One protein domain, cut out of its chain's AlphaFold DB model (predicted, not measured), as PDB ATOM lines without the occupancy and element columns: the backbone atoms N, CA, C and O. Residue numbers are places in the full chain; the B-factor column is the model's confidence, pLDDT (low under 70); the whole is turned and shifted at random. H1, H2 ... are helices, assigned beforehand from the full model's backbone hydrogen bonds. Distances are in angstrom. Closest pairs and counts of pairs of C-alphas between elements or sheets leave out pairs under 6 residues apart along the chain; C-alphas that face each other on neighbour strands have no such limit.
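Overview. This is residues 76 to 144, 161 to 189, 298 to 344 and 374 to 396 of the 1056 residues of the protein "GTPase-activating protein" of Pseudozyma antarctica (strain T-34) (UniProt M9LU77). A cluster of crossed helices is built round H6, which runs through the middle, with H1, H2 and the pair H7 and H8 packed on it from different sides. Short H3 sits at the beginning of H6, while H4, packed on H2, makes a corner with H5, whose centre is farthest from the middle. The printed part has 168 residues with eight named helices, H1 to H8 in chain order, and no named strand; it is all helix, with 99 residues in the helices. It is compact and rounded, with a radius of gyration of the C-alphas of 15.6 A and spans of 50 by 42 by 32 A.

Arrangement. H1, residues 76 to 87, touches the hub H6, residues 302 to 316, with residues 83 to 87 alone, about perpendicular at 76 degrees; their closest C-alphas, of Leu 87 and Ile 312, are 6.8 A apart. With residues 76 to 81 alone H1 touches H8, residues 381 to 395, closest at the C-alphas of Arg 77 and Ala 383, 5.4 A. H2, residues 105 to 119, touches H6, closest at the C-alphas of Ile 113 and Val 307, 6.4 A, opposite ways at a tilt of 36 degrees, only just steep. H3, residues 125 to 129, touches H6 at residues 302 to 303 alone, with the C-alphas of Tyr 128 and Trp 303 closest at 4.9 A. H4, residues 166 to 174, touches H2, closest at the C-alphas of Asp 107 and Val 174, 6.6 A. H5, residues 176 to 189, and H4 touch only at the corner, closest at the C-alphas of Ala 172 and Arg 179, 4.9 A. H7, residues 326 to 339, touches H8 at a steep tilt of 45 degrees, opposite ways, with the C-alphas of Phe 337 and Ala 381 closest at 5.1 A. Every O i to N i+4 pair is within hydrogen-bond range in H1, H2, H3, H4, H5 and H8; in H6 it is 10 of 11 and in H7 8 of 10.

Along the chain. H1 begins at C-alpha 76, (-18.368, -9.995, 84.874), and is 16.4 A long. H2 is 21.1 A, H5 20.0 A and H6 21.7 A long, H6 beginning at C-alpha 302, (0.443, -4.682, 89.302). H7 is 19.9 A long; H8, 20.8 A, ends at C-alpha 395, (-22.465, 0.723, 99.764).

Size, cuts and confidence. The C-alphas farthest apart, of His 101 and Pro 343, are 52.5 A apart. Three cuts leave C-alpha gaps of 15.5 A from 144 to 161, 8.7 A from 189 to 298 and 9.0 A from 344 to 374. The link from H1 to H2 is long, and its residues 90 to 97 are among the 30 under pLDDT 70; the printed part's mean is 80.9.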
ATOM      1  N   ARG A  76     -18.828 -11.248  84.249       89.19
ATOM      2  CA  ARG A  76     -18.368  -9.995  84.874       89.19
ATOM      3  C   ARG A  76     -16.962  -9.594  84.434       89.19
ATOM      4  O   ARG A  76     -16.702  -8.408  84.231       89.19
ATOM      5  N   ARG A  77     -16.061 -10.560  84.248       91.12
ATOM      6  CA  ARG A  77     -14.712 -10.325  83.711       91.12
ATOM      7  C   ARG A  77     -14.792  -9.799  82.276       91.12
ATOM      8  O   ARG A  77     -14.200  -8.766  81.978       91.12
ATOM      9  N   LYS A  78     -15.620 -10.422  81.430       86.69
ATOM     10  CA  LYS A  78     -15.911  -9.975  80.053       86.69
ATOM     11  C   LYS A  78     -16.524  -8.567  80.004       86.69
ATOM     12  O   LYS A  78     -16.083  -7.753  79.199       86.69
ATOM     13  N   GLU A  79     -17.467  -8.248  80.899       89.25
ATOM     14  CA  GLU A  79     -18.020  -6.889  81.050       89.25
ATOM     15  C   GLU A  79     -16.922  -5.856  81.392       89.25
ATOM     16  O   GLU A  79     -16.875  -4.798  80.768       89.25
ATOM     17  N   TYR A  80     -15.989  -6.169  82.303       91.50
ATOM     18  CA  TYR A  80     -14.862  -5.276  82.621       91.50
ATOM     19  C   TYR A  80     -13.902  -5.074  81.436       91.50
ATOM     20  O   TYR A  80     -13.516  -3.942  81.146       91.50
ATOM     21  N   TYR A  81     -13.539  -6.140  80.714       89.06
ATOM     22  CA  TYR A  81     -12.647  -6.018  79.554       89.06
ATOM     23  C   TYR A  81     -13.274  -5.204  78.411       89.06
ATOM     24  O   TYR A  81     -12.551  -4.479  77.730       89.06
ATOM     25  N   GLN A  82     -14.603  -5.237  78.260       88.25
ATOM     26  CA  GLN A  82     -15.331  -4.348  77.348       88.25
ATOM     27  C   GLN A  82     -15.273  -2.877  77.807       88.25
ATOM     28  O   GLN A  82     -15.119  -1.974  76.992       88.25
ATOM     29  N   PHE A  83     -15.330  -2.595  79.114       89.56
ATOM     30  CA  PHE A  83     -15.128  -1.221  79.603       89.56
ATOM     31  C   PHE A  83     -13.694  -0.740  79.344       89.56
ATOM     32  O   PHE A  83     -13.492   0.417  78.980       89.56
ATOM     33  N   LEU A  84     -12.704  -1.630  79.468       87.88
ATOM     34  CA  LEU A  84     -11.309  -1.328  79.149       87.88
ATOM     35  C   LEU A  84     -11.069  -1.128  77.639       87.88
ATOM     36  O   LEU A  84     -10.218  -0.310  77.293       87.88
ATOM     37  N   SER A  85     -11.812  -1.784  76.737       86.19
ATOM     38  CA  SER A  85     -11.760  -1.458  75.300       86.19
ATOM     39  C   SER A  85     -12.441  -0.132  74.967       86.19
ATOM     40  O   SER A  85     -11.898   0.647  74.187       86.19
ATOM     41  N   ASP A  86     -13.602   0.137  75.566       86.75
ATOM     42  CA  ASP A  86     -14.505   1.205  75.115       86.75
ATOM     43  C   ASP A  86     -14.209   2.569  75.763       86.75
ATOM     44  O   ASP A  86     -14.565   3.610  75.207       86.75
ATOM     45  N   LEU A  87     -13.569   2.576  76.941       86.44
ATOM     46  CA  LEU A  87     -13.198   3.789  77.687       86.44
ATOM     47  C   LEU A  87     -11.699   4.124  77.611       86.44
ATOM     48  O   LEU A  87     -11.300   5.220  78.018       86.44
ATOM     49  N   SER A  88     -10.864   3.218  77.092       82.12
ATOM     50  CA  SER A  88      -9.467   3.547  76.793       82.12
ATOM     51  C   SER A  88      -9.385   4.547  75.637       82.12
ATOM     52  O   SER A  88     -10.160   4.456  74.684       82.12
ATOM     53  N   PRO A  89      -8.434   5.496  75.670       77.62
ATOM     54  CA  PRO A  89      -8.212   6.395  74.545       77.62
ATOM     55  C   PRO A  89      -7.811   5.608  73.287       77.62
ATOM     56  O   PRO A  89      -7.121   4.588  73.363       77.62
ATOM     57  N   SER A  90      -8.216   6.102  72.115       68.81
ATOM     58  CA  SER A  90      -7.753   5.564  70.832       68.81
ATOM     59  C   SER A  90      -6.228   5.626  70.739       68.81
ATOM     60  O   SER A  90      -5.612   6.602  71.172       68.81
ATOM     61  N   SER A  91      -5.618   4.608  70.133       57.44
ATOM     62  CA  SER A  91      -4.169   4.480  69.972       57.44
ATOM     63  C   SER A  91      -3.603   5.481  68.953       57.44
ATOM     64  O   SER A  91      -3.284   5.123  67.818       57.44
ATOM     65  N   SER A  92      -3.460   6.747  69.351       53.84
ATOM     66  CA  SER A  92      -2.567   7.692  68.676       53.84
ATOM     67  C   SER A  92      -1.129   7.201  68.862       53.84
ATOM     68  O   SER A  92      -0.590   7.288  69.964       53.84
ATOM     69  N   SER A  93      -0.523   6.659  67.803       49.28
ATOM     70  CA  SER A  93       0.765   5.940  67.806       49.28
ATOM     71  C   SER A  93       2.008   6.827  68.003       49.28
ATOM     72  O   SER A  93       3.113   6.493  67.582       49.28
ATOM     73  N   THR A  94       1.847   7.974  68.658       49.53
ATOM     74  CA  THR A  94       2.899   8.949  68.935       49.53
ATOM     75  C   THR A  94       3.222   8.985  70.424       49.53
ATOM     76  O   THR A  94       2.488   9.555  71.223       49.53
ATOM     77  N   GLN A  95       4.414   8.505  70.791       53.97
ATOM     78  CA  GLN A  95       5.039   8.761  72.104       53.97
ATOM     79  C   GLN A  95       5.503  10.232  72.267       53.97
ATOM     80  O   GLN A  95       6.352  10.541  73.105       53.97
ATOM     81  N   GLN A  96       4.995  11.144  71.431       60.19
ATOM     82  CA  GLN A  96       5.339  12.562  71.456       60.19
ATOM     83  C   GLN A  96       4.550  13.288  72.560       60.19
ATOM     84  O   GLN A  96       3.451  12.853  72.914       60.19
ATOM     85  N   PRO A  97       5.084  14.387  73.124       63.97
ATOM     86  CA  PRO A  97       4.356  15.183  74.104       63.97
ATOM     87  C   PRO A  97       3.098  15.796  73.481       63.97
ATOM     88  O   PRO A  97       3.182  16.437  72.434       63.97
ATOM     89  N   ILE A  98       1.954  15.646  74.146       72.56
ATOM     90  CA  ILE A  98       0.723  16.354  73.764       72.56
ATOM     91  C   ILE A  98       0.899  17.852  74.087       72.56
ATOM     92  O   ILE A  98       1.333  18.171  75.201       72.56
ATOM     93  N   PRO A  99       0.576  18.786  73.170       70.88
ATOM     94  CA  PRO A  99       0.621  20.220  73.451       70.88
ATOM     95  C   PRO A  99      -0.279  20.606  74.630       70.88
ATOM     96  O   PRO A  99      -1.393  20.102  74.762       70.88
ATOM     97  N   SER A 100       0.144  21.570  75.453       64.75
ATOM     98  CA  SER A 100      -0.573  21.979  76.677       64.75
ATOM     99  C   SER A 100      -2.042  22.388  76.462       64.75
ATOM    100  O   SER A 100      -2.844  22.311  77.391       64.75
ATOM    101  N   HIS A 101      -2.398  22.809  75.244       63.97
ATOM    102  CA  HIS A 101      -3.755  23.200  74.850       63.97
ATOM    103  C   HIS A 101      -4.676  22.015  74.497       63.97
ATOM    104  O   HIS A 101      -5.891  22.185  74.482       63.97
ATOM    105  N   GLU A 102      -4.130  20.819  74.254       74.62
ATOM    106  CA  GLU A 102      -4.878  19.605  73.882       74.62
ATOM    107  C   GLU A 102      -5.150  18.666  75.077       74.62
ATOM    108  O   GLU A 102      -5.801  17.629  74.931       74.62
ATOM    109  N   ILE A 103      -4.669  19.016  76.276       79.81
ATOM    110  CA  ILE A 103      -4.809  18.205  77.496       79.81
ATOM    111  C   ILE A 103      -6.251  18.278  78.023       79.81
ATOM    112  O   ILE A 103      -6.660  19.271  78.641       79.81
ATOM    113  N   THR A 104      -7.005  17.194  77.827       85.12
ATOM    114  CA  THR A 104      -8.414  17.075  78.234       85.12
ATOM    115  C   THR A 104      -8.590  16.952  79.754       85.12
ATOM    116  O   THR A 104      -7.640  16.720  80.504       85.12
ATOM    117  N   SER A 105      -9.835  17.042  80.237       84.88
ATOM    118  CA  SER A 105     -10.193  16.697  81.624       84.88
ATOM    119  C   SER A 105      -9.754  15.281  82.012       84.88
ATOM    120  O   SER A 105      -9.307  15.056  83.134       84.88
ATOM    121  N   ASN A 106      -9.853  14.339  81.073       87.19
ATOM    122  CA  ASN A 106      -9.574  12.925  81.308       87.19
ATOM    123  C   ASN A 106      -8.062  12.662  81.347       87.19
ATOM    124  O   ASN A 106      -7.603  11.833  82.127       87.19
ATOM    125  N   ASP A 107      -7.279  13.426  80.582       88.12
ATOM    126  CA  ASP A 107      -5.815  13.412  80.653       88.12
ATOM    127  C   ASP A 107      -5.311  13.921  82.015       88.12
ATOM    128  O   ASP A 107      -4.415  13.323  82.608       88.12
ATOM    129  N   ARG A 108      -5.929  14.984  82.556       88.50
ATOM    130  CA  ARG A 108      -5.612  15.505  83.903       88.50
ATOM    131  C   ARG A 108      -5.993  14.517  85.006       88.50
ATOM    132  O   ARG A 108      -5.224  14.327  85.941       88.50
ATOM    133  N   LEU A 109      -7.150  13.863  84.876       89.69
ATOM    134  CA  LEU A 109      -7.583  12.774  85.758       89.69
ATOM    135  C   LEU A 109      -6.573  11.613  85.758       89.69
ATOM    136  O   LEU A 109      -6.224  11.102  86.819       89.69
ATOM    137  N   LEU A 110      -6.077  11.224  84.581       90.25
ATOM    138  CA  LEU A 110      -5.106  10.142  84.414       90.25
ATOM    139  C   LEU A 110      -3.733  10.478  85.030       90.25
ATOM    140  O   LEU A 110      -3.170   9.646  85.742       90.25
ATOM    141  N   ASP A 111      -3.222  11.697  84.823       89.50
ATOM    142  CA  ASP A 111      -1.974  12.175  85.447       89.50
ATOM    143  C   ASP A 111      -2.103  12.327  86.977       89.50
ATOM    144  O   ASP A 111      -1.185  11.951  87.705       89.50
ATOM    145  N   GLN A 112      -3.258  12.781  87.485       90.56
ATOM    146  CA  GLN A 112      -3.536  12.831  88.927       90.56
ATOM    147  C   GLN A 112      -3.515  11.429  89.557       90.56
ATOM    148  O   GLN A 112      -2.798  11.214  90.536       90.56
ATOM    149  N   ILE A 113      -4.243  10.466  88.970       91.69
ATOM    150  CA  ILE A 113      -4.272   9.066  89.431       91.69
ATOM    151  C   ILE A 113      -2.856   8.478  89.440       91.69
ATOM    152  O   ILE A 113      -2.445   7.888  90.439       91.69
ATOM    153  N   TYR A 114      -2.087   8.668  88.362       90.38
ATOM    154  CA  TYR A 114      -0.690   8.228  88.291       90.38
ATOM    155  C   TYR A 114       0.159   8.831  89.419       90.38
ATOM    156  O   TYR A 114       0.833   8.100  90.148       90.38
ATOM    157  N   LYS A 115       0.083  10.151  89.621       88.62
ATOM    158  CA  LYS A 115       0.862  10.851  90.649       88.62
ATOM    159  C   LYS A 115       0.485  10.440  92.065       88.62
ATOM    160  O   LYS A 115       1.361  10.461  92.926       88.62
ATOM    161  N   ASP A 116      -0.775  10.109  92.336       88.44
ATOM    162  CA  ASP A 116      -1.201   9.586  93.641       88.44
ATOM    163  C   ASP A 116      -0.751   8.127  93.843       88.44
ATOM    164  O   ASP A 116      -0.254   7.796  94.920       88.44
ATOM    165  N   VAL A 117      -0.815   7.277  92.809       87.44
ATOM    166  CA  VAL A 117      -0.300   5.893  92.855       87.44
ATOM    167  C   VAL A 117       1.218   5.864  93.084       87.44
ATOM    168  O   VAL A 117       1.677   5.142  93.964       87.44
ATOM    169  N   VAL A 118       2.005   6.699  92.395       82.06
ATOM    170  CA  VAL A 118       3.467   6.809  92.614       82.06
ATOM    171  C   VAL A 118       3.818   7.404  93.989       82.06
ATOM    172  O   VAL A 118       4.900   7.153  94.522       82.06
ATOM    173  N   ARG A 119       2.903   8.164  94.607       80.62
ATOM    174  CA  ARG A 119       3.048   8.668  95.984       80.62
ATOM    175  C   ARG A 119       2.544   7.692  97.059       80.62
ATOM    176  O   ARG A 119       2.779   7.968  98.237       80.62
ATOM    177  N   SER A 120       1.941   6.555  96.693       76.12
ATOM    178  CA  SER A 120       1.609   5.467  97.625       76.12
ATOM    179  C   SER A 120       2.888   4.834  98.178       76.12
ATOM    180  O   SER A 120       3.741   4.366  97.423       76.12
ATOM    181  N   ARG A 121       3.058   4.854  99.507       57.56
ATOM    182  CA  ARG A 121       4.330   4.475 100.163       57.56
ATOM    183  C   ARG A 121       4.232   3.414 101.255       57.56
ATOM    184  O   ARG A 121       5.266   2.849 101.590       57.56
ATOM    185  N   LYS A 122       3.053   3.163 101.834       60.12
ATOM    186  CA  LYS A 122       2.940   2.319 103.039       60.12
ATOM    187  C   LYS A 122       2.849   0.819 102.744       60.12
ATOM    188  O   LYS A 122       3.587   0.049 103.343       60.12
ATOM    189  N   ASN A 123       1.963   0.405 101.835       54.12
ATOM    190  CA  ASN A 123       1.381  -0.941 101.937       54.12
ATOM    191  C   ASN A 123       1.812  -1.970 100.870       54.12
ATOM    192  O   ASN A 123       1.536  -3.153 101.054       54.12
ATOM    193  N   GLY A 124       2.459  -1.568  99.764       59.75
ATOM    194  CA  GLY A 124       2.500  -2.414  98.556       59.75
ATOM    195  C   GLY A 124       3.793  -2.481  97.734       59.75
ATOM    196  O   GLY A 124       3.748  -3.060  96.658       59.75
ATOM    197  N   PHE A 125       4.935  -1.930  98.171       65.56
ATOM    198  CA  PHE A 125       6.122  -1.709  97.308       65.56
ATOM    199  C   PHE A 125       6.562  -2.932  96.471       65.56
ATOM    200  O   PHE A 125       6.791  -2.797  95.268       65.56
ATOM    201  N   ALA A 126       6.632  -4.121  97.082       74.12
ATOM    202  CA  ALA A 126       6.976  -5.366  96.389       74.12
ATOM    203  C   ALA A 126       5.868  -5.825  95.422       74.12
ATOM    204  O   ALA A 126       6.143  -6.079  94.251       74.12
ATOM    205  N   PHE A 127       4.608  -5.857  95.874       80.38
ATOM    206  CA  PHE A 127       3.461  -6.234  95.038       80.38
ATOM    207  C   PHE A 127       3.294  -5.291  93.838       80.38
ATOM    208  O   PHE A 127       3.102  -5.757  92.720       80.38
ATOM    209  N   TYR A 128       3.428  -3.978  94.041       78.19
ATOM    210  CA  TYR A 128       3.360  -2.965  92.988       78.19
ATOM    211  C   TYR A 128       4.438  -3.148  91.920       78.19
ATOM    212  O   TYR A 128       4.154  -2.906  90.751       78.19
ATOM    213  N   GLN A 129       5.660  -3.536  92.302       78.00
ATOM    214  CA  GLN A 129       6.776  -3.713  91.366       78.00
ATOM    215  C   GLN A 129       6.807  -5.102  90.716       78.00
ATOM    216  O   GLN A 129       7.378  -5.242  89.634       78.00
ATOM    217  N   ALA A 130       6.165  -6.103  91.324       80.25
ATOM    218  CA  ALA A 130       5.978  -7.418  90.727       80.25
ATOM    219  C   ALA A 130       5.144  -7.349  89.432       80.25
ATOM    220  O   ALA A 130       4.224  -6.534  89.287       80.25
ATOM    221  N   SER A 131       5.467  -8.241  88.494       80.50
ATOM    222  CA  SER A 131       4.679  -8.440  87.277       80.50
ATOM    223  C   SER A 131       3.453  -9.318  87.579       80.50
ATOM    224  O   SER A 131       3.580 -10.241  88.389       80.50
ATOM    225  N   PRO A 132       2.273  -9.071  86.976       79.75
ATOM    226  CA  PRO A 132       1.100  -9.905  87.222       79.75
ATOM    227  C   PRO A 132       1.293 -11.324  86.657       79.75
ATOM    228  O   PRO A 132       1.927 -11.518  85.619       79.75
ATOM    229  N   ARG A 133       0.735 -12.330  87.343       77.56
ATOM    230  CA  ARG A 133       0.945 -13.763  87.058       77.56
ATOM    231  C   ARG A 133       0.478 -14.165  85.651       77.56
ATOM    232  O   ARG A 133      -0.723 -14.244  85.406       77.56
ATOM    233  N   ALA A 134       1.431 -14.487  84.772       77.25
ATOM    234  CA  ALA A 134       1.189 -14.917  83.393       77.25
ATOM    235  C   ALA A 134       0.131 -16.035  83.271       77.25
ATOM    236  O   ALA A 134       0.100 -16.959  84.084       77.25
ATOM    237  N   SER A 135      -0.728 -15.945  82.248       76.19
ATOM    238  CA  SER A 135      -1.956 -16.753  82.124       76.19
ATOM    239  C   SER A 135      -2.330 -17.051  80.671       76.19
ATOM    240  O   SER A 135      -2.082 -16.236  79.783       76.19
ATOM    241  N   ALA A 136      -2.971 -18.189  80.396       66.50
ATOM    242  CA  ALA A 136      -3.528 -18.473  79.070       66.50
ATOM    243  C   ALA A 136      -4.906 -17.811  78.838       66.50
ATOM    244  O   ALA A 136      -5.173 -17.371  77.715       66.50
ATOM    245  N   SER A 137      -5.743 -17.717  79.881       69.12
ATOM    246  CA  SER A 137      -7.129 -17.221  79.823       69.12
ATOM    247  C   SER A 137      -7.235 -15.698  79.919       69.12
ATOM    248  O   SER A 137      -8.068 -15.092  79.247       69.12
ATOM    249  N   CYS A 138      -6.400 -15.049  80.734       76.94
ATOM    250  CA  CYS A 138      -6.550 -13.616  80.980       76.94
ATOM    251  C   CYS A 138      -6.073 -12.771  79.772       76.94
ATOM    252  O   CYS A 138      -4.911 -12.881  79.371       76.94
ATOM    253  N   PRO A 139      -6.919 -11.894  79.186       76.06
ATOM    254  CA  PRO A 139      -6.609 -11.162  77.950       76.06
ATOM    255  C   PRO A 139      -5.680  -9.956  78.146       76.06
ATOM    256  O   PRO A 139      -5.201  -9.393  77.160       76.06
ATOM    257  N   ILE A 140      -5.460  -9.529  79.393       78.94
ATOM    258  CA  ILE A 140      -4.643  -8.355  79.742       78.94
ATOM    259  C   ILE A 140      -3.251  -8.731  80.268       78.94
ATOM    260  O   ILE A 140      -2.291  -8.025  79.998       78.94
ATOM    261  N   VAL A 141      -3.110  -9.855  80.969       77.94
ATOM    262  CA  VAL A 141      -1.845 -10.255  81.608       77.94
ATOM    263  C   VAL A 141      -0.884 -10.884  80.573       77.94
ATOM    264  O   VAL A 141      -1.362 -11.463  79.585       77.94
ATOM    265  N   PRO A 142       0.458 -10.813  80.740       75.31
ATOM    266  CA  PRO A 142       1.397 -11.488  79.847       75.31
ATOM    267  C   PRO A 142       1.057 -12.961  79.588       75.31
ATOM    268  O   PRO A 142       0.480 -13.658  80.429       75.31
ATOM    269  N   ALA A 143       1.375 -13.433  78.384       73.06
ATOM    270  CA  ALA A 143       1.249 -14.847  78.062       73.06
ATOM    271  C   ALA A 143       2.324 -15.649  78.819       73.06
ATOM    272  O   ALA A 143       3.429 -15.131  79.004       73.06
ATOM    273  N   PRO A 144       2.045 -16.899  79.233       73.00
ATOM    274  CA  PRO A 144       3.098 -17.790  79.698       73.00
ATOM    275  C   PRO A 144       4.132 -18.000  78.577       73.00
ATOM    276  O   PRO A 144       3.771 -17.897  77.390       73.00
ATOM    277  N   LEU A 161      -5.846  -8.191  74.552       76.00
ATOM    278  CA  LEU A 161      -6.558  -6.930  74.425       76.00
ATOM    279  C   LEU A 161      -5.563  -5.810  74.100       76.00
ATOM    280  O   LEU A 161      -4.967  -5.233  75.005       76.00
ATOM    281  N   ALA A 162      -5.413  -5.473  72.817       67.31
ATOM    282  CA  ALA A 162      -4.512  -4.407  72.365       67.31
ATOM    283  C   ALA A 162      -4.762  -3.059  73.079       67.31
ATOM    284  O   ALA A 162      -3.823  -2.326  73.371       67.31
ATOM    285  N   ALA A 163      -6.015  -2.770  73.452       69.38
ATOM    286  CA  ALA A 163      -6.383  -1.561  74.188       69.38
ATOM    287  C   ALA A 163      -5.782  -1.460  75.607       69.38
ATOM    288  O   ALA A 163      -5.768  -0.364  76.169       69.38
ATOM    289  N   LYS A 164      -5.263  -2.551  76.197       74.81
ATOM    290  CA  LYS A 164      -4.762  -2.572  77.587       74.81
ATOM    291  C   LYS A 164      -3.613  -1.587  77.841       74.81
ATOM    292  O   LYS A 164      -3.475  -1.081  78.956       74.81
ATOM    293  N   ASP A 165      -2.801  -1.343  76.810       78.62
ATOM    294  CA  ASP A 165      -1.611  -0.495  76.871       78.62
ATOM    295  C   ASP A 165      -1.903   0.929  76.358       78.62
ATOM    296  O   ASP A 165      -1.169   1.857  76.693       78.62
ATOM    297  N   ASN A 166      -3.020   1.160  75.646       83.56
ATOM    298  CA  ASN A 166      -3.416   2.487  75.145       83.56
ATOM    299  C   ASN A 166      -3.474   3.546  76.255       83.56
ATOM    300  O   ASN A 166      -3.026   4.677  76.058       83.56
ATOM    301  N   LEU A 167      -4.011   3.187  77.427       84.44
ATOM    302  CA  LEU A 167      -4.089   4.098  78.570       84.44
ATOM    303  C   LEU A 167      -2.689   4.474  79.087       84.44
ATOM    304  O   LEU A 167      -2.449   5.631  79.423       84.44
ATOM    305  N   LEU A 168      -1.749   3.524  79.087       85.31
ATOM    306  CA  LEU A 168      -0.358   3.755  79.479       85.31
ATOM    307  C   LEU A 168       0.389   4.581  78.420       85.31
ATOM    308  O   LEU A 168       1.143   5.483  78.775       85.31
ATOM    309  N   HIS A 169       0.137   4.361  77.126       84.25
ATOM    310  CA  HIS A 169       0.670   5.210  76.057       84.25
ATOM    311  C   HIS A 169       0.145   6.649  76.144       84.25
ATOM    312  O   HIS A 169       0.929   7.589  76.022       84.25
ATOM    313  N   ARG A 170      -1.148   6.843  76.439       85.00
ATOM    314  CA  ARG A 170      -1.711   8.181  76.681       85.00
ATOM    315  C   ARG A 170      -1.101   8.825  77.926       85.00
ATOM    316  O   ARG A 170      -0.679   9.975  77.848       85.00
ATOM    317  N   LEU A 171      -0.947   8.084  79.026       84.94
ATOM    318  CA  LEU A 171      -0.234   8.562  80.217       84.94
ATOM    319  C   LEU A 171       1.217   8.961  79.890       84.94
ATOM    320  O   LEU A 171       1.679   9.983  80.381       84.94
ATOM    321  N   ALA A 172       1.921   8.230  79.020       84.81
ATOM    322  CA  ALA A 172       3.274   8.581  78.574       84.81
ATOM    323  C   ALA A 172       3.309   9.792  77.621       84.81
ATOM    324  O   ALA A 172       4.330  10.479  77.529       84.81
ATOM    325  N   ALA A 173       2.214  10.103  76.926       82.50
ATOM    326  CA  ALA A 173       2.072  11.305  76.104       82.50
ATOM    327  C   ALA A 173       1.704  12.553  76.941       82.50
ATOM    328  O   ALA A 173       2.165  13.655  76.634       82.50
ATOM    329  N   VAL A 174       0.958  12.373  78.039       84.25
ATOM    330  CA  VAL A 174       0.551  13.435  78.983       84.25
ATOM    331  C   VAL A 174       1.633  13.723  80.033       84.25
ATOM    332  O   VAL A 174       2.066  14.864  80.179       84.25
ATOM    333  N   SER A 175       2.094  12.701  80.758       85.12
ATOM    334  CA  SER A 175       2.952  12.848  81.937       85.12
ATOM    335  C   SER A 175       4.443  12.720  81.582       85.12
ATOM    336  O   SER A 175       4.893  11.644  81.170       85.12
ATOM    337  N   PRO A 176       5.256  13.788  81.734       82.81
ATOM    338  CA  PRO A 176       6.685  13.732  81.418       82.81
ATOM    339  C   PRO A 176       7.462  12.851  82.407       82.81
ATOM    340  O   PRO A 176       8.442  12.221  82.017       82.81
ATOM    341  N   GLU A 177       7.001  12.769  83.658       82.94
ATOM    342  CA  GLU A 177       7.579  11.940  84.723       82.94
ATOM    343  C   GLU A 177       7.513  10.449  84.352       82.94
ATOM    344  O   GLU A 177       8.529   9.754  84.371       82.94
ATOM    345  N   TYR A 178       6.341   9.970  83.917       83.44
ATOM    346  CA  TYR A 178       6.174   8.581  83.478       83.44
ATOM    347  C   TYR A 178       6.982   8.268  82.210       83.44
ATOM    348  O   TYR A 178       7.611   7.214  82.105       83.44
ATOM    349  N   ARG A 179       7.047   9.212  81.259       82.62
ATOM    350  CA  ARG A 179       7.875   9.072  80.048       82.62
ATOM    351  C   ARG A 179       9.361   8.907  80.383       82.62
ATOM    352  O   ARG A 179      10.027   8.073  79.773       82.62
ATOM    353  N   GLN A 180       9.870   9.663  81.358       82.56
ATOM    354  CA  GLN A 180      11.247   9.525  81.845       82.56
ATOM    355  C   GLN A 180      11.482   8.164  82.516       82.56
ATOM    356  O   GLN A 180      12.511   7.541  82.253       82.56
ATOM    357  N   GLN A 181      10.524   7.663  83.307       80.25
ATOM    358  CA  GLN A 181      10.608   6.320  83.891       80.25
ATOM    359  C   GLN A 181      10.696   5.234  82.803       80.25
ATOM    360  O   GLN A 181      11.616   4.419  82.834       80.25
ATOM    361  N   LEU A 182       9.812   5.260  81.797       79.62
ATOM    362  CA  LEU A 182       9.832   4.294  80.687       79.62
ATOM    363  C   LEU A 182      11.134   4.350  79.866       79.62
ATOM    364  O   LEU A 182      11.644   3.316  79.428       79.62
ATOM    365  N   MET A 183      11.706   5.544  79.669       78.44
ATOM    366  CA  MET A 183      13.017   5.699  79.024       78.44
ATOM    367  C   MET A 183      14.152   5.086  79.859       78.44
ATOM    368  O   MET A 183      15.032   4.417  79.307       78.44
ATOM    369  N   LEU A 184      14.124   5.264  81.183       78.75
ATOM    370  CA  LEU A 184      15.104   4.663  82.088       78.75
ATOM    371  C   LEU A 184      14.994   3.129  82.088       78.75
ATOM    372  O   LEU A 184      15.998   2.443  81.929       78.75
ATOM    373  N   GLU A 185      13.778   2.589  82.148       73.00
ATOM    374  CA  GLU A 185      13.527   1.141  82.115       73.00
ATOM    375  C   GLU A 185      13.965   0.501  80.779       73.00
ATOM    376  O   GLU A 185      14.536  -0.596  80.762       73.00
ATOM    377  N   ARG A 186      13.800   1.209  79.650       74.12
ATOM    378  CA  ARG A 186      14.294   0.770  78.330       74.12
ATOM    379  C   ARG A 186      15.829   0.787  78.226       74.12
ATOM    380  O   ARG A 186      16.396  -0.099  77.584       74.12
ATOM    381  N   THR A 187      16.516   1.737  78.870       68.50
ATOM    382  CA  THR A 187      17.997   1.795  78.882       68.50
ATOM    383  C   THR A 187      18.634   0.799  79.856       68.50
ATOM    384  O   THR A 187      19.663   0.201  79.532       68.50
ATOM    385  N   THR A 188      18.004   0.508  81.001       61.19
ATOM    386  CA  THR A 188      18.453  -0.591  81.875       61.19
ATOM    387  C   THR A 188      18.265  -1.955  81.210       61.19
ATOM    388  O   THR A 188      19.162  -2.789  81.269       61.19
ATOM    389  N   SER A 189      17.155  -2.166  80.494       58.56
ATOM    390  CA  SER A 189      16.866  -3.455  79.835       58.56
ATOM    391  C   SER A 189      17.819  -3.785  78.676       58.56
ATOM    392  O   SER A 189      18.075  -4.955  78.402       58.56
ATOM    393  N   HIS A 298       7.236  -2.239  78.140       51.56
ATOM    394  CA  HIS A 298       8.227  -3.204  78.625       51.56
ATOM    395  C   HIS A 298       8.137  -3.383  80.146       51.56
ATOM    396  O   HIS A 298       8.590  -2.528  80.902       51.56
ATOM    397  N   GLY A 299       7.597  -4.521  80.587       64.81
ATOM    398  CA  GLY A 299       7.443  -4.857  82.003       64.81
ATOM    399  C   GLY A 299       6.116  -4.373  82.584       64.81
ATOM    400  O   GLY A 299       6.061  -3.380  83.306       64.81
ATOM    401  N   GLU A 300       5.037  -5.109  82.316       74.19
ATOM    402  CA  GLU A 300       3.761  -4.878  82.993       74.19
ATOM    403  C   GLU A 300       3.867  -5.200  84.492       74.19
ATOM    404  O   GLU A 300       4.495  -6.188  84.878       74.19
ATOM    405  N   ARG A 301       3.266  -4.357  85.338       84.50
ATOM    406  CA  ARG A 301       3.350  -4.406  86.804       84.50
ATOM    407  C   ARG A 301       1.976  -4.212  87.435       84.50
ATOM    408  O   ARG A 301       1.142  -3.510  86.867       84.50
ATOM    409  N   ASN A 302       1.755  -4.749  88.636       83.56
ATOM    410  CA  ASN A 302       0.443  -4.682  89.302       83.56
ATOM    411  C   ASN A 302      -0.046  -3.243  89.587       83.56
ATOM    412  O   ASN A 302      -1.247  -3.019  89.733       83.56
ATOM    413  N   TRP A 303       0.840  -2.239  89.631       85.62
ATOM    414  CA  TRP A 303       0.410  -0.838  89.756       85.62
ATOM    415  C   TRP A 303      -0.297  -0.297  88.493       85.62
ATOM    416  O   TRP A 303      -1.133   0.599  88.613       85.62
ATOM    417  N   HIS A 304      -0.054  -0.865  87.300       88.31
ATOM    418  CA  HIS A 304      -0.804  -0.513  86.083       88.31
ATOM    419  C   HIS A 304      -2.297  -0.850  86.233       88.31
ATOM    420  O   HIS A 304      -3.153  -0.068  85.815       88.31
ATOM    421  N   SER A 305      -2.613  -1.970  86.897       90.06
ATOM    422  CA  SER A 305      -3.984  -2.381  87.217       90.06
ATOM    423  C   SER A 305      -4.712  -1.349  88.077       90.06
ATOM    424  O   SER A 305      -5.861  -1.028  87.786       90.06
ATOM    425  N   LEU A 306      -4.048  -0.754  89.082       91.00
ATOM    426  CA  LEU A 306      -4.642   0.335  89.873       91.00
ATOM    427  C   LEU A 306      -5.056   1.511  88.982       91.00
ATOM    428  O   LEU A 306      -6.180   1.993  89.094       91.00
ATOM    429  N   VAL A 307      -4.174   1.955  88.080       91.81
ATOM    430  CA  VAL A 307      -4.460   3.090  87.189       91.81
ATOM    431  C   VAL A 307      -5.632   2.776  86.255       91.81
ATOM    432  O   VAL A 307      -6.540   3.600  86.138       91.81
ATOM    433  N   ARG A 308      -5.667   1.577  85.651       92.50
ATOM    434  CA  ARG A 308      -6.782   1.136  84.791       92.50
ATOM    435  C   ARG A 308      -8.111   1.090  85.548       92.50
ATOM    436  O   ARG A 308      -9.090   1.673  85.085       92.50
ATOM    437  N   ILE A 309      -8.150   0.456  86.722       94.38
ATOM    438  CA  ILE A 309      -9.363   0.346  87.549       94.38
ATOM    439  C   ILE A 309      -9.858   1.731  87.995       94.38
ATOM    440  O   ILE A 309     -11.036   2.027  87.807       94.38
ATOM    441  N   LEU A 310      -8.993   2.584  88.561       94.56
ATOM    442  CA  LEU A 310      -9.385   3.904  89.083       94.56
ATOM    443  C   LEU A 310      -9.897   4.831  87.975       94.56
ATOM    444  O   LEU A 310     -10.890   5.531  88.171       94.56
ATOM    445  N   TYR A 311      -9.252   4.808  86.805       93.56
ATOM    446  CA  TYR A 311      -9.663   5.601  85.647       93.56
ATOM    447  C   TYR A 311     -11.034   5.150  85.113       93.56
ATOM    448  O   TYR A 311     -11.937   5.976  84.959       93.56
ATOM    449  N   ILE A 312     -11.237   3.840  84.916       93.31
ATOM    450  CA  ILE A 312     -12.528   3.276  84.482       93.31
ATOM    451  C   ILE A 312     -13.625   3.555  85.520       93.31
ATOM    452  O   ILE A 312     -14.714   4.004  85.156       93.31
ATOM    453  N   PHE A 313     -13.343   3.356  86.812       94.50
ATOM    454  CA  PHE A 313     -14.284   3.648  87.895       94.50
ATOM    455  C   PHE A 313     -14.736   5.116  87.876       94.50
ATOM    456  O   PHE A 313     -15.937   5.385  87.951       94.50
ATOM    457  N   ALA A 314     -13.796   6.057  87.748       91.88
ATOM    458  CA  ALA A 314     -14.087   7.487  87.767       91.88
ATOM    459  C   ALA A 314     -14.924   7.942  86.558       91.88
ATOM    460  O   ALA A 314     -15.802   8.791  86.716       91.88
ATOM    461  N   LEU A 315     -14.700   7.354  85.375       90.31
ATOM    462  CA  LEU A 315     -15.507   7.616  84.176       90.31
ATOM    463  C   LEU A 315     -16.925   7.029  84.262       90.31
ATOM    464  O   LEU A 315     -17.869   7.639  83.760       90.31
ATOM    465  N   LEU A 316     -17.091   5.866  84.899       90.75
ATOM    466  CA  LEU A 316     -18.401   5.229  85.092       90.75
ATOM    467  C   LEU A 316     -19.236   5.887  86.205       90.75
ATOM    468  O   LEU A 316     -20.464   5.819  86.163       90.75
ATOM    469  N   ASN A 317     -18.593   6.534  87.184       88.31
ATOM    470  CA  ASN A 317     -19.239   7.089  88.380       88.31
ATOM    471  C   ASN A 317     -19.005   8.608  88.533       88.31
ATOM    472  O   ASN A 317     -18.452   9.036  89.551       88.31
ATOM    473  N   PRO A 318     -19.436   9.462  87.581       84.25
ATOM    474  CA  PRO A 318     -19.056  10.881  87.539       84.25
ATOM    475  C   PRO A 318     -19.462  11.707  88.775       84.25
ATOM    476  O   PRO A 318     -18.771  12.668  89.098       84.25
ATOM    477  N   SER A 319     -20.520  11.328  89.510       78.06
ATOM    478  CA  SER A 319     -20.901  12.006  90.766       78.06
ATOM    479  C   SER A 319     -19.913  11.776  91.919       78.06
ATOM    480  O   SER A 319     -19.912  12.520  92.891       78.06
ATOM    481  N   ILE A 320     -19.101  10.718  91.838       83.69
ATOM    482  CA  ILE A 320     -18.025  10.412  92.792       83.69
ATOM    483  C   ILE A 320     -16.706  10.900  92.175       83.69
ATOM    484  O   ILE A 320     -16.045  11.799  92.707       83.69
ATOM    485  N   GLY A 321     -16.398  10.388  90.979       86.81
ATOM    486  CA  GLY A 321     -15.146  10.597  90.262       86.81
ATOM    487  C   GLY A 321     -14.003   9.779  90.865       86.81
ATOM    488  O   GLY A 321     -14.219   8.713  91.436       86.81
ATOM    489  N   TYR A 322     -12.784  10.298  90.740       89.56
ATOM    490  CA  TYR A 322     -11.635   9.854  91.528       89.56
ATOM    491  C   TYR A 322     -11.415  10.801  92.713       89.56
ATOM    492  O   TYR A 322     -11.700  11.999  92.627       89.56
ATOM    493  N   VAL A 323     -10.875  10.256  93.801       83.81
ATOM    494  CA  VAL A 323     -10.449  10.983  94.997       83.81
ATOM    495  C   VAL A 323      -9.101  10.409  95.440       83.81
ATOM    496  O   VAL A 323      -8.956   9.190  95.554       83.81
ATOM    497  N   GLN A 324      -8.127  11.272  95.743       83.38
ATOM    498  CA  GLN A 324      -6.862  10.864  96.360       83.38
ATOM    499  C   GLN A 324      -7.127   9.995  97.608       83.38
ATOM    500  O   GLN A 324      -7.975  10.335  98.432       83.38
ATOM    501  N   GLY A 325      -6.427   8.866  97.750       82.25
ATOM    502  CA  GLY A 325      -6.665   7.878  98.814       82.25
ATOM    503  C   GLY A 325      -7.522   6.682  98.380       82.25
ATOM    504  O   GLY A 325      -7.331   5.584  98.903       82.25
ATOM    505  N   MET A 326      -8.356   6.814  97.337       89.75
ATOM    506  CA  MET A 326      -9.038   5.658  96.721       89.75
ATOM    507  C   MET A 326      -8.050   4.631  96.144       89.75
ATOM    508  O   MET A 326      -8.386   3.460  96.018       89.75
ATOM    509  N   ASN A 327      -6.820   5.051  95.834       90.62
ATOM    510  CA  ASN A 327      -5.724   4.173  95.421       90.62
ATOM    511  C   ASN A 327      -5.216   3.257  96.550       90.62
ATOM    512  O   ASN A 327      -4.909   2.102  96.277       90.62
ATOM    513  N   GLU A 328      -5.168   3.735  97.799       89.00
ATOM    514  CA  GLU A 328      -4.802   2.907  98.963       89.00
ATOM    515  C   GLU A 328      -5.944   1.937  99.305       89.00
ATOM    516  O   GLU A 328      -5.708   0.754  99.536       89.00
ATOM    517  N   ALA A 329      -7.197   2.403  99.234       90.62
ATOM    518  CA  ALA A 329      -8.370   1.556  99.444       90.62
ATOM    519  C   ALA A 329      -8.511   0.466  98.360       90.62
ATOM    520  O   ALA A 329      -8.832  -0.675  98.680       90.62
ATOM    521  N   LEU A 330      -8.239   0.778  97.087       93.62
ATOM    522  CA  LEU A 330      -8.269  -0.202  95.992       93.62
ATOM    523  C   LEU A 330      -7.112  -1.214  96.056       93.62
ATOM    524  O   LEU A 330      -7.276  -2.354  95.612       93.62
ATOM    525  N   PHE A 331      -5.954  -0.831  96.600       91.56
ATOM    526  CA  PHE A 331      -4.840  -1.764  96.757       91.56
ATOM    527  C   PHE A 331      -5.236  -2.991  97.589       91.56
ATOM    528  O   PHE A 331      -4.843  -4.099  97.232       91.56
ATOM    529  N   ILE A 332      -6.069  -2.830  98.624       92.50
ATOM    530  CA  ILE A 332      -6.468  -3.925  99.521       92.50
ATOM    531  C   ILE A 332      -7.144  -5.099  98.768       92.50
ATOM    532  O   ILE A 332      -6.597  -6.203  98.812       92.50
ATOM    533  N   PRO A 333      -8.267  -4.936  98.029       93.31
ATOM    534  CA  PRO A 333      -8.866  -6.037  97.270       93.31
ATOM    535  C   PRO A 333      -7.978  -6.521  96.114       93.31
ATOM    536  O   PRO A 333      -7.953  -7.721  95.847       93.31
ATOM    537  N   LEU A 334      -7.213  -5.640  95.452       92.06
ATOM    538  CA  LEU A 334      -6.299  -6.057  94.378       92.06
ATOM    539  C   LEU A 334      -5.181  -6.972  94.910       92.06
ATOM    540  O   LEU A 334      -4.873  -7.987  94.287       92.06
ATOM    541  N   TYR A 335      -4.624  -6.657  96.082       91.12
ATOM    542  CA  TYR A 335      -3.666  -7.501  96.792       91.12
ATOM    543  C   TYR A 335      -4.295  -8.835  97.208       91.12
ATOM    544  O   TYR A 335      -3.743  -9.890  96.899       91.12
ATOM    545  N   VAL A 336      -5.465  -8.814  97.858       91.19
ATOM    546  CA  VAL A 336      -6.148 -10.035  98.329       91.19
ATOM    547  C   VAL A 336      -6.476 -10.979  97.168       91.19
ATOM    548  O   VAL A 336      -6.272 -12.184  97.284       91.19
ATOM    549  N   PHE A 337      -6.943 -10.461  96.029       91.19
ATOM    550  CA  PHE A 337      -7.297 -11.298  94.879       91.19
ATOM    551  C   PHE A 337      -6.083 -11.719  94.039       91.19
ATOM    552  O   PHE A 337      -6.090 -12.826  93.501       91.19
ATOM    553  N   GLY A 338      -5.049 -10.877  93.942       86.94
ATOM    554  CA  GLY A 338      -3.826 -11.166  93.184       86.94
ATOM    555  C   GLY A 338      -2.810 -12.051  93.917       86.94
ATOM    556  O   GLY A 338      -1.998 -12.699  93.263       86.94
ATOM    557  N   SER A 339      -2.848 -12.103  95.254       85.88
ATOM    558  CA  SER A 339      -1.970 -12.957  96.078       85.88
ATOM    559  C   SER A 339      -2.589 -14.307  96.468       85.88
ATOM    560  O   SER A 339      -1.866 -15.206  96.903       85.88
ATOM    561  N   ALA A 340      -3.907 -14.469  96.306       85.62
ATOM    562  CA  ALA A 340      -4.619 -15.714  96.579       85.62
ATOM    563  C   ALA A 340      -4.010 -16.915  95.829       85.62
ATOM    564  O   ALA A 340      -3.600 -16.808  94.677       85.62
ATOM    565  N   GLN A 341      -4.005 -18.084  96.465       82.00
ATOM    566  CA  GLN A 341      -3.548 -19.350  95.894       82.00
ATOM    567  C   GLN A 341      -4.675 -20.378  96.015       82.00
ATOM    568  O   GLN A 341      -4.743 -21.147  96.970       82.00
ATOM    569  N   TYR A 342      -5.615 -20.335  95.070       74.44
ATOM    570  CA  TYR A 342      -6.737 -21.274  95.032       74.44
ATOM    571  C   TYR A 342      -6.238 -22.713  94.800       74.44
ATOM    572  O   TYR A 342      -5.271 -22.903  94.056       74.44
ATOM    573  N   PRO A 343      -6.883 -23.736  95.398       66.62
ATOM    574  CA  PRO A 343      -6.513 -25.124  95.169       66.62
ATOM    575  C   PRO A 343      -6.761 -25.464  93.698       66.62
ATOM    576  O   PRO A 343      -7.885 -25.356  93.209       66.62
ATOM    577  N   SER A 344      -5.708 -25.860  92.983       56.47
ATOM    578  CA  SER A 344      -5.834 -26.285  91.590       56.47
ATOM    579  C   SER A 344      -6.780 -27.479  91.511       56.47
ATOM    580  O   SER A 344      -6.498 -28.529  92.096       56.47
ATOM    581  N   LEU A 374     -12.411 -21.177  86.118       43.75
ATOM    582  CA  LEU A 374     -12.313 -21.479  87.550       43.75
ATOM    583  C   LEU A 374     -10.900 -21.868  88.020       43.75
ATOM    584  O   LEU A 374     -10.622 -21.758  89.211       43.75
ATOM    585  N   ALA A 375     -10.013 -22.309  87.124       43.94
ATOM    586  CA  ALA A 375      -8.664 -22.745  87.497       43.94
ATOM    587  C   ALA A 375      -7.712 -21.565  87.769       43.94
ATOM    588  O   ALA A 375      -6.862 -21.641  88.654       43.94
ATOM    589  N   ASP A 376      -7.881 -20.467  87.027       61.41
ATOM    590  CA  ASP A 376      -6.925 -19.352  86.958       61.41
ATOM    591  C   ASP A 376      -7.486 -18.056  87.587       61.41
ATOM    592  O   ASP A 376      -7.131 -16.942  87.211       61.41
ATOM    593  N   THR A 377      -8.373 -18.175  88.584       69.75
ATOM    594  CA  THR A 377      -9.095 -17.058  89.245       69.75
ATOM    595  C   THR A 377      -8.215 -15.899  89.729       69.75
ATOM    596  O   THR A 377      -8.693 -14.769  89.820       69.75
ATOM    597  N   THR A 378      -6.946 -16.173  90.026       78.50
ATOM    598  CA  THR A 378      -5.930 -15.209  90.486       78.50
ATOM    599  C   THR A 378      -5.471 -14.251  89.382       78.50
ATOM    600  O   THR A 378      -5.142 -13.098  89.646       78.50
ATOM    601  N   THR A 379      -5.487 -14.691  88.123       82.25
ATOM    602  CA  THR A 379      -4.927 -13.943  86.985       82.25
ATOM    603  C   THR A 379      -5.914 -12.908  86.442       82.25
ATOM    604  O   THR A 379      -5.529 -11.935  85.795       82.25
ATOM    605  N   HIS A 380      -7.193 -13.058  86.794       86.75
ATOM    606  CA  HIS A 380      -8.274 -12.110  86.528       86.75
ATOM    607  C   HIS A 380      -8.501 -11.101  87.679       86.75
ATOM    608  O   HIS A 380      -9.488 -10.362  87.656       86.75
ATOM    609  N   ALA A 381      -7.594 -11.031  88.667       89.62
ATOM    610  CA  ALA A 381      -7.736 -10.208  89.873       89.62
ATOM    611  C   ALA A 381      -8.051  -8.722  89.614       89.62
ATOM    612  O   ALA A 381      -8.775  -8.128  90.405       89.62
ATOM    613  N   GLU A 382      -7.578  -8.128  88.513       91.75
ATOM    614  CA  GLU A 382      -7.902  -6.742  88.128       91.75
ATOM    615  C   GLU A 382      -9.414  -6.525  87.920       91.75
ATOM    616  O   GLU A 382      -9.982  -5.548  88.411       91.75
ATOM    617  N   ALA A 383     -10.083  -7.469  87.252       92.56
ATOM    618  CA  ALA A 383     -11.518  -7.403  86.993       92.56
ATOM    619  C   ALA A 383     -12.331  -7.714  88.260       92.56
ATOM    620  O   ALA A 383     -13.262  -6.979  88.595       92.56
ATOM    621  N   ASP A 384     -11.956  -8.766  88.996       93.38
ATOM    622  CA  ASP A 384     -12.594  -9.126  90.269       93.38
ATOM    623  C   ASP A 384     -12.466  -7.967  91.293       93.38
ATOM    624  O   ASP A 384     -13.424  -7.659  92.009       93.38
ATOM    625  N   ALA A 385     -11.320  -7.265  91.315       95.31
ATOM    626  CA  ALA A 385     -11.075  -6.091  92.156       95.31
ATOM    627  C   ALA A 385     -11.910  -4.878  91.732       95.31
ATOM    628  O   ALA A 385     -12.519  -4.258  92.602       95.31
ATOM    629  N   PHE A 386     -12.003  -4.565  90.430       96.25
ATOM    630  CA  PHE A 386     -12.871  -3.489  89.930       96.25
ATOM    631  C   PHE A 386     -14.316  -3.646  90.420       96.25
ATOM    632  O   PHE A 386     -14.910  -2.679  90.905       96.25
ATOM    633  N   TRP A 387     -14.881  -4.854  90.328       95.38
ATOM    634  CA  TRP A 387     -16.266  -5.096  90.731       95.38
ATOM    635  C   TRP A 387     -16.462  -5.011  92.245       95.38
ATOM    636  O   TRP A 387     -17.361  -4.304  92.696       95.38
ATOM    637  N   CYS A 388     -15.602  -5.661  93.033       95.75
ATOM    638  CA  CYS A 388     -15.697  -5.624  94.495       95.75
ATOM    639  C   CYS A 388     -15.489  -4.205  95.051       95.75
ATOM    640  O   CYS A 388     -16.236  -3.769  95.926       95.75
ATOM    641  N   PHE A 389     -14.529  -3.456  94.498       95.94
ATOM    642  CA  PHE A 389     -14.300  -2.050  94.835       95.94
ATOM    643  C   PHE A 389     -15.492  -1.164  94.449       95.94
ATOM    644  O   PHE A 389     -15.913  -0.326  95.243       95.94
ATOM    645  N   SER A 390     -16.080  -1.380  93.265       94.38
ATOM    646  CA  SER A 390     -17.261  -0.628  92.822       94.38
ATOM    647  C   SER A 390     -18.461  -0.841  93.745       94.38
ATOM    648  O   SER A 390     -19.124   0.134  94.093       94.38
ATOM    649  N   THR A 391     -18.718  -2.077  94.193       92.56
ATOM    650  CA  THR A 391     -19.782  -2.334  95.176       92.56
ATOM    651  C   THR A 391     -19.474  -1.681  96.522       92.56
ATOM    652  O   THR A 391     -20.335  -0.984  97.046       92.56
ATOM    653  N   LEU A 392     -18.251  -1.824  97.049       92.88
ATOM    654  CA  LEU A 392     -17.860  -1.239  98.339       92.88
ATOM    655  C   LEU A 392     -18.021   0.293  98.360       92.88
ATOM    656  O   LEU A 392     -18.611   0.851  99.285       92.88
ATOM    657  N   VAL A 393     -17.560   0.981  97.311       90.62
ATOM    658  CA  VAL A 393     -17.722   2.440  97.173       90.62
ATOM    659  C   VAL A 393     -19.192   2.831  96.939       90.62
ATOM    660  O   VAL A 393     -19.595   3.928  97.323       90.62
ATOM    661  N   GLY A 394     -20.015   1.937  96.379       88.38
ATOM    662  CA  GLY A 394     -21.471   2.093  96.277       88.38
ATOM    663  C   GLY A 394     -22.196   1.979  97.626       88.38
ATOM    664  O   GLY A 394     -22.969   2.865  97.985       88.38
ATOM    665  N   GLU A 395     -21.910   0.939  98.413       87.69
ATOM    666  CA  GLU A 395     -22.465   0.723  99.764       87.69
ATOM    667  C   GLU A 395     -22.033   1.809 100.762       87.69
ATOM    668  O   GLU A 395     -22.758   2.135 101.707       87.69
ATOM    669  N   MET A 396     -20.846   2.385 100.552       88.31
ATOM    670  CA  MET A 396     -20.288   3.466 101.367       88.31
ATOM    671  C   MET A 396     -20.391   4.838 100.676       88.31
ATOM    672  O   MET A 396     -19.756   5.797 101.113       88.31
TER     673      MET A 396